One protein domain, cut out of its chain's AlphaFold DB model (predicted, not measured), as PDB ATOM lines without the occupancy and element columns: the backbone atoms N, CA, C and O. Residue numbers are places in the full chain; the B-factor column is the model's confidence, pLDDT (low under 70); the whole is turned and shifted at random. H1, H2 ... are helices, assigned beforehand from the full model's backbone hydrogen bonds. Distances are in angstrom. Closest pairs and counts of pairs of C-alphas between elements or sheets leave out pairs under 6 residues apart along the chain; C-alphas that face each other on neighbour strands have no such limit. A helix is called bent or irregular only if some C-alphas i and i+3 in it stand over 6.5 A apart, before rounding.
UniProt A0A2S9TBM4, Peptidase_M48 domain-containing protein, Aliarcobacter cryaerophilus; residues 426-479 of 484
ATOM      1  N   ASP A 426     189.610 186.954 172.122       88.69
ATOM      2  CA  ASP A 426     188.821 188.081 172.611       88.69
ATOM      3  C   ASP A 426     188.581 188.004 174.120       88.69
ATOM      4  O   ASP A 426     188.701 189.003 174.827       88.69
ATOM      5  N   ILE A 427     188.316 186.800 174.636       86.81
ATOM      6  CA  ILE A 427     188.106 186.571 176.069       86.81
ATOM      7  C   ILE A 427     189.363 186.891 176.891       86.81
ATOM      8  O   ILE A 427     189.272 187.324 178.035       86.81
ATOM      9  N   LEU A 428     190.554 186.776 176.292       87.38
ATOM     10  CA  LEU A 428     191.819 187.103 176.952       87.38
ATOM     11  C   LEU A 428     192.008 188.615 177.125       87.38
ATOM     12  O   LEU A 428     192.782 189.034 177.988       87.38
ATOM     13  N   LEU A 429     191.297 189.439 176.343       88.19
ATOM     14  CA  LEU A 429     191.283 190.890 176.542       88.19
ATOM     15  C   LEU A 429     190.690 191.245 177.911       88.19
ATOM     16  O   LEU A 429     191.182 192.176 178.544       88.19
ATOM     17  N   LEU A 430     189.699 190.481 178.392       87.44
ATOM     18  CA  LEU A 430     189.097 190.666 179.717       87.44
ATOM     19  C   LEU A 430     190.133 190.480 180.823       87.44
ATOM     20  O   LEU A 430     190.361 191.393 181.614       87.44
ATOM     21  N   HIS A 431     190.831 189.346 180.806       84.50
ATOM     22  CA  HIS A 431     191.859 189.040 181.798       84.50
ATOM     23  C   HIS A 431     193.026 190.035 181.760       84.50
ATOM     24  O   HIS A 431     193.526 190.448 182.804       84.50
ATOM     25  N   ALA A 432     193.434 190.492 180.571       85.25
ATOM     26  CA  ALA A 432     194.466 191.522 180.461       85.25
ATOM     27  C   ALA A 432     194.023 192.872 181.067       85.25
ATOM     28  O   ALA A 432     194.856 193.596 181.616       85.25
ATOM     29  N   ILE A 433     192.730 193.213 180.995       87.06
ATOM     30  CA  ILE A 433     192.168 194.407 181.647       87.06
ATOM     31  C   ILE A 433     192.125 194.221 183.168       87.06
ATOM     32  O   ILE A 433     192.623 195.095 183.884       87.06
ATOM     33  N   GLU A 434     191.580 193.101 183.656       83.88
ATOM     34  CA  GLU A 434     191.506 192.766 185.090       83.88
ATOM     35  C   GLU A 434     192.888 192.844 185.750       83.88
ATOM     36  O   GLU A 434     193.055 193.504 186.775       83.88
ATOM     37  N   ASN A 435     193.908 192.277 185.100       78.00
ATOM     38  CA  ASN A 435     195.280 192.232 185.613       78.00
ATOM     39  C   ASN A 435     196.112 193.497 185.315       78.00
ATOM     40  O   ASN A 435     197.293 193.563 185.662       78.00
ATOM     41  N   ASN A 436     195.533 194.520 184.675       81.56
ATOM     42  CA  ASN A 436     196.221 195.760 184.287       81.56
ATOM     43  C   ASN A 436     197.443 195.550 183.353       81.56
ATOM     44  O   ASN A 436     198.437 196.285 183.401       81.56
ATOM     45  N   GLU A 437     197.376 194.561 182.463       81.81
ATOM     46  CA  GLU A 437     198.459 194.151 181.567       81.81
ATOM     47  C   GLU A 437     198.384 194.821 180.184       81.81
ATOM     48  O   GLU A 437     198.120 194.187 179.159       81.81
ATOM     49  N   ILE A 438     198.686 196.119 180.111       84.00
ATOM     50  CA  ILE A 438     198.573 196.874 178.848       84.00
ATOM     51  C   ILE A 438     199.425 196.305 177.699       84.00
ATOM     52  O   ILE A 438     199.001 196.305 176.546       84.00
ATOM     53  N   ASN A 439     200.625 195.796 177.989       83.38
ATOM     54  CA  ASN A 439     201.480 195.215 176.951       83.38
ATOM     55  C   ASN A 439     200.867 193.941 176.361       83.38
ATOM     56  O   ASN A 439     200.869 193.779 175.145       83.38
ATOM     57  N   THR A 440     200.343 193.062 177.216       83.81
ATOM     58  CA  THR A 440     199.677 191.821 176.811       83.81
ATOM     59  C   THR A 440     198.412 192.135 176.014       83.81
ATOM     60  O   THR A 440     198.210 191.575 174.940       83.81
ATOM     61  N   PHE A 441     197.626 193.113 176.471       87.31
ATOM     62  CA  PHE A 441     196.441 193.608 175.774       87.31
ATOM     63  C   PHE A 441     196.747 194.090 174.349       87.31
ATOM     64  O   PHE A 441     196.076 193.700 173.399       87.31
ATOM     65  N   ILE A 442     197.802 194.893 174.179       85.88
ATOM     66  CA  ILE A 442     198.230 195.369 172.855       85.88
ATOM     67  C   ILE A 442     198.618 194.195 171.945       85.88
ATOM     68  O   ILE A 442     198.210 194.169 170.788       85.88
ATOM     69  N   ILE A 443     199.352 193.204 172.465       86.12
ATOM     70  CA  ILE A 443     199.761 192.022 171.688       86.12
ATOM     71  C   ILE A 443     198.542 191.190 171.254       86.12
ATOM     72  O   ILE A 443     198.529 190.663 170.142       86.12
ATOM     73  N   LEU A 444     197.511 191.074 172.095       87.94
ATOM     74  CA  LEU A 444     196.264 190.390 171.734       87.94
ATOM     75  C   LEU A 444     195.577 191.074 170.543       87.94
ATOM     76  O   LEU A 444     195.203 190.397 169.585       87.94
ATOM     77  N   LEU A 445     195.487 192.408 170.556       88.56
ATOM     78  CA  LEU A 445     194.934 193.173 169.434       88.56
ATOM     79  C   LEU A 445     195.788 193.035 168.163       88.56
ATOM     80  O   LEU A 445     195.237 192.837 167.082       88.56
ATOM     81  N   GLU A 446     197.123 193.061 168.276       86.38
ATOM     82  CA  GLU A 446     198.043 192.791 167.150       86.38
ATOM     83  C   GLU A 446     197.808 191.421 166.510       86.38
ATOM     84  O   GLU A 446     198.013 191.241 165.309       86.38
ATOM     85  N   LYS A 447     197.400 190.444 167.322       85.38
ATOM     86  CA  LYS A 447     197.161 189.058 166.914       85.38
ATOM     87  C   LYS A 447     195.741 188.806 166.409       85.38
ATOM     88  O   LYS A 447     195.445 187.678 166.018       85.38
ATOM     89  N   GLY A 448     194.913 189.849 166.350       86.38
ATOM     90  CA  GLY A 448     193.588 189.809 165.745       86.38
ATOM     91  C   GLY A 448     192.435 189.654 166.731       86.38
ATOM     92  O   GLY A 448     191.326 189.399 166.270       86.38
ATOM     93  N   ALA A 449     192.654 189.818 168.042       88.19
ATOM     94  CA  ALA A 449     191.550 189.865 169.001       88.19
ATOM     95  C   ALA A 449     190.580 191.012 168.663       88.19
ATOM     96  O   ALA A 449     191.012 192.120 168.326       88.19
ATOM     97  N   ASN A 450     189.279 190.739 168.743       88.56
ATOM     98  CA  ASN A 450     188.229 191.692 168.419       88.56
ATOM     99  C   ASN A 450     188.025 192.691 169.561       88.56
ATOM    100  O   ASN A 450     187.617 192.333 170.666       88.56
ATOM    101  N   PHE A 451     188.241 193.972 169.277       85.62
ATOM    102  CA  PHE A 451     188.003 195.048 170.238       85.62
ATOM    103  C   PHE A 451     186.517 195.210 170.600       85.62
ATOM    104  O   PHE A 451     186.198 195.620 171.714       85.62
ATOM    105  N   ASN A 452     185.616 194.850 169.682       85.81
ATOM    106  CA  ASN A 452     184.163 194.945 169.843       85.81
ATOM    107  C   ASN A 452     183.517 193.580 170.118       85.81
ATOM    108  O   ASN A 452     182.367 193.354 169.743       85.81
ATOM    109  N   SER A 453     184.273 192.658 170.711       83.25
ATOM    110  CA  SER A 453     183.831 191.280 170.878       83.25
ATOM    111  C   SER A 453     182.499 191.142 171.610       83.25
ATOM    112  O   SER A 453     182.234 191.821 172.602       83.25
ATOM    113  N   LYS A 454     181.682 190.182 171.172       78.94
ATOM    114  CA  LYS A 454     180.419 189.836 171.840       78.94
ATOM    115  C   LYS A 454     180.606 189.060 173.143       78.94
ATOM    116  O   LYS A 454     179.651 188.922 173.903       78.94
ATOM    117  N   TYR A 455     181.814 188.569 173.425       75.06
ATOM    118  CA  TYR A 455     182.123 187.913 174.701       75.06
ATOM    119  C   TYR A 455     182.076 188.885 175.890       75.06
ATOM    120  O   TYR A 455     181.964 188.464 177.043       75.06
ATOM    121  N   PHE A 456     182.123 190.193 175.633       71.06
ATOM    122  CA  PHE A 456     181.908 191.203 176.654       71.06
ATOM    123  C   PHE A 456     180.417 191.255 177.030       71.06
ATOM    124  O   PHE A 456     179.554 191.455 176.180       71.06
ATOM    125  N   LYS A 457     180.086 191.137 178.326       69.06
ATOM    126  CA  LYS A 457     178.748 191.497 178.840       69.06
ATOM    127  C   LYS A 457     178.594 193.029 178.806       69.06
ATOM    128  O   LYS A 457     178.687 193.678 179.844       69.06
ATOM    129  N   GLY A 458     178.451 193.605 177.610       77.81
ATOM    130  CA  GLY A 458     178.473 195.048 177.337       77.81
ATOM    131  C   GLY A 458     179.593 195.434 176.364       77.81
ATOM    132  O   GLY A 458     179.948 194.659 175.485       77.81
ATOM    133  N   SER A 459     180.167 196.630 176.516       83.81
ATOM    134  CA  SER A 459     181.368 197.043 175.776       83.81
ATOM    135  C   SER A 459     182.643 196.769 176.579       83.81
ATOM    136  O   SER A 459     182.618 196.687 177.810       83.81
ATOM    137  N   ILE A 460     183.790 196.712 175.900       86.00
ATOM    138  CA  ILE A 460     185.101 196.628 176.563       86.00
ATOM    139  C   ILE A 460     185.341 197.807 177.528       86.00
ATOM    140  O   ILE A 460     186.006 197.661 178.553       86.00
ATOM    141  N   TYR A 461     184.725 198.960 177.243       86.88
ATOM    142  CA  TYR A 461     184.702 200.128 178.121       86.88
ATOM    143  C   TYR A 461     183.901 199.890 179.394       86.88
ATOM    144  O   TYR A 461     184.406 200.182 180.475       86.88
ATOM    145  N   TYR A 462     182.693 199.332 179.277       86.31
ATOM    146  CA  TYR A 462     181.870 198.984 180.434       86.31
ATOM    147  C   TYR A 462     182.602 197.995 181.349       86.31
ATOM    148  O   TYR A 462     182.639 198.166 182.569       86.31
ATOM    149  N   PHE A 463     183.264 196.999 180.757       87.56
ATOM    150  CA  PHE A 463     184.077 196.054 181.512       87.56
ATOM    151  C   PHE A 463     185.253 196.742 182.226       87.56
ATOM    152  O   PHE A 463     185.434 196.566 183.432       87.56
ATOM    153  N   ALA A 464     186.025 197.575 181.519       88.31
ATOM    154  CA  ALA A 464     187.128 198.319 182.122       88.31
ATOM    155  C   ALA A 464     186.652 199.268 183.231       88.31
ATOM    156  O   ALA A 464     187.310 199.387 184.257       88.31
ATOM    157  N   GLU A 465     185.496 199.909 183.085       88.00
ATOM    158  CA  GLU A 465     184.938 200.774 184.125       88.00
ATOM    159  C   GLU A 465     184.582 200.012 185.405       88.00
ATOM    160  O   GLU A 465     184.793 200.526 186.509       88.00
ATOM    161  N   LYS A 466     184.101 198.776 185.259       87.31
ATOM    162  CA  LYS A 466     183.741 197.911 186.380       87.31
ATOM    163  C   LYS A 466     184.959 197.305 187.083       87.31
ATOM    164  O   LYS A 466     184.983 197.294 188.311       87.31
ATOM    165  N   TYR A 467     185.953 196.821 186.334       84.56
ATOM    166  CA  TYR A 467     187.049 196.014 186.897       84.56
ATOM    167  C   TYR A 467     188.407 196.730 186.958       84.56
ATOM    168  O   TYR A 467     189.213 196.419 187.829       84.56
ATOM    169  N   ASN A 468     188.683 197.712 186.088       86.00
ATOM    170  CA  ASN A 468     189.940 198.471 186.111       86.00
ATOM    171  C   ASN A 468     189.828 199.842 185.410       86.00
ATOM    172  O   ASN A 468     190.259 200.029 184.265       86.00
ATOM    173  N   LYS A 469     189.296 200.847 186.123       87.31
ATOM    174  CA  LYS A 469     189.066 202.206 185.584       87.31
ATOM    175  C   LYS A 469     190.322 202.858 185.003       87.31
ATOM    176  O   LYS A 469     190.245 203.616 184.035       87.31
ATOM    177  N   ASN A 470     191.496 202.543 185.552       84.81
ATOM    178  CA  ASN A 470     192.769 203.078 185.070       84.81
ATOM    179  C   ASN A 470     193.099 202.632 183.640       84.81
ATOM    180  O   ASN A 470     193.898 203.296 182.972       84.81
ATOM    181  N   PHE A 471     192.490 201.545 183.164       86.62
ATOM    182  CA  PHE A 471     192.702 201.003 181.828       86.62
ATOM    183  C   PHE A 471     192.001 201.820 180.729       86.62
ATOM    184  O   PHE A 471     192.480 201.872 179.594       86.62
ATOM    185  N   ILE A 472     190.937 202.560 181.071       86.69
ATOM    186  CA  ILE A 472     190.136 203.377 180.137       86.69
ATOM    187  C   ILE A 472     191.006 204.378 179.363       86.69
ATOM    188  O   ILE A 472     190.802 204.600 178.170       86.69
ATOM    189  N   LYS A 473     192.025 204.961 180.010       86.88
ATOM    190  CA  LYS A 473     192.946 205.915 179.363       86.88
ATOM    191  C   LYS A 473     193.710 205.306 178.182       86.88
ATOM    192  O   LYS A 473     194.155 206.046 177.307       86.88
ATOM    193  N   TYR A 474     193.911 203.987 178.183       85.81
ATOM    194  CA  TYR A 474     194.554 203.270 177.087       85.81
ATOM    195  C   TYR A 474     193.547 202.924 175.996       85.81
ATOM    196  O   TYR A 474     193.851 203.156 174.830       85.81
ATOM    197  N   LEU A 475     192.339 202.477 176.364       86.38
ATOM    198  CA  LEU A 475     191.256 202.209 175.410       86.38
ATOM    199  C   LEU A 475     190.962 203.442 174.544       86.38
ATOM    200  O   LEU A 475     191.029 203.348 173.323       86.38
ATOM    201  N   LYS A 476     190.831 204.625 175.165       85.00
ATOM    202  CA  LYS A 476     190.626 205.905 174.457       85.00
ATOM    203  C   LYS A 476     191.720 206.240 173.436       85.00
ATOM    204  O   LYS A 476     191.480 206.977 172.489       85.00
ATOM    205  N   LYS A 477     192.949 205.757 173.646       82.56
ATOM    206  CA  LYS A 477     194.061 205.977 172.705       82.56
ATOM    207  C   LYS A 477     194.033 204.995 171.534       82.56
ATOM    208  O   LYS A 477     194.492 205.359 170.449       82.56
ATOM    209  N   ILE A 478     193.557 203.775 171.786       81.00
ATOM    210  CA  ILE A 478     193.480 202.661 170.832       81.00
ATOM    211  C   ILE A 478     192.268 202.817 169.918       81.00
ATOM    212  O   ILE A 478     192.383 202.573 168.719       81.00
ATOM    213  N   GLU A 479     191.133 203.253 170.458       72.56
ATOM    214  CA  GLU A 479     189.941 203.532 169.670       72.56
ATOM    215  C   GLU A 479     190.263 204.603 168.618       72.56
ATOM    216  O   GLU A 479     190.923 205.622 168.888       72.56
TER     217      GLU A 479
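This is residues 426 to 479 of the 484 residues of the protein "Peptidase_M48 domain-containing protein" of Aliarcobacter cryaerophilus (UniProt A0A2S9TBM4). Two short helical hairpins, H1 with H2 and H3 with H4, pack together through H1 and H3, so that the four helices' centres make a rough four-sided ring, less tightly closed between H2 and H4. A long loop of residues 447 to 459 joins the hairpins, arching from the last residue of H2 past the end where H1 begins to the first residue of H3. The printed part has 54 residues with four named helices, in the order H1, H2, H3, H4 along the chain, and no named strand; the class is all helix. The whole is compact, with a radius of gyration of the C-alphas of 9.7 A, and its outline is rounded, spanning 25 by 22 by 20 A.

The longest helix by residues is H4, residues 469 to 478. It forms a helical hairpin with H3, residues 460 to 467, and the two touch, with the closest C-alphas, those of Ala 464 and Phe 471, 6.2 A apart. Their lines stand at a shallow tilt of 18 degrees, opposite ways, and their centres are 9.9 A apart. H3 also touches H1, residues 426 to 434, where the closest C-alphas are those of Glu 434 and Tyr 467, at 5.8 A. H1 and H3 run the same way at 36 degrees, only just a steep tilt. H1 in turn touches H2, residues 438 to 446, and these two form the other helical hairpin. The closest C-alphas of H1 and H2 are those of Ala 432 and Phe 441, 5.5 A apart, and the helices run opposite ways at a shallow tilt of 13 degrees. Of these three touching pairs 2 are at a shallow tilt, and the helix packing is mostly aligned, but only just. H4 is close to H1 but not clearly touching it: the closest C-alphas, those of Ile 433 and Phe 471, are 6.6 A apart, and the tilt is a steep 47 degrees, opposite ways. H4 is likewise close to H2 but not clearly touching it, with the C-alphas of Ile 438 and Tyr 474 the closest at 7.8 A. H2 and H4 run the same way at 37 degrees, only just a steep tilt. H2 and H3 are apart, with no C-alpha of the one within 8 A of the other. In H2 and H3 every O i to N i+4 pair is within hydrogen-bond range, while in H1 it is 3 of 5 and in H4 3 of 6.

H4 runs 15.4 A from C-alpha 469 to C-alpha 478, which is at (193.480, 202.661, 170.832). It is neither bent nor irregular, but only just: C-alphas 470 and 473 are 6.4 A apart. H3, from Ile 460 to Tyr 467, is 8 residues long and begins with its C-alpha at (185.101, 196.628, 176.563). H1 begins at Asp 426, with its C-alpha at (188.821, 188.081, 172.611), and measures 13.6 A to C-alpha 434. H2, from Ile 438 to Glu 446, measures 12.4 A from first to last C-alpha.

The two C-alphas farthest apart are those of Lys 447 and Lys 466, at 25.2 A, and the first and last printed C-alphas, of Asp 426 and Glu 479, are 15.8 A apart. The printed part has no cut. The links from H1 to H2, with 3 residues, and from H3 to H4, with 1 residue, are tight; the link from H2 to H3, with 13 residues, is long. The C-alphas of that long link lie 7 to 14 A from the mean of the C-alphas. The mean pLDDT of the printed part is 84.4, and one residue, Lys 457 in the long link, is under 70.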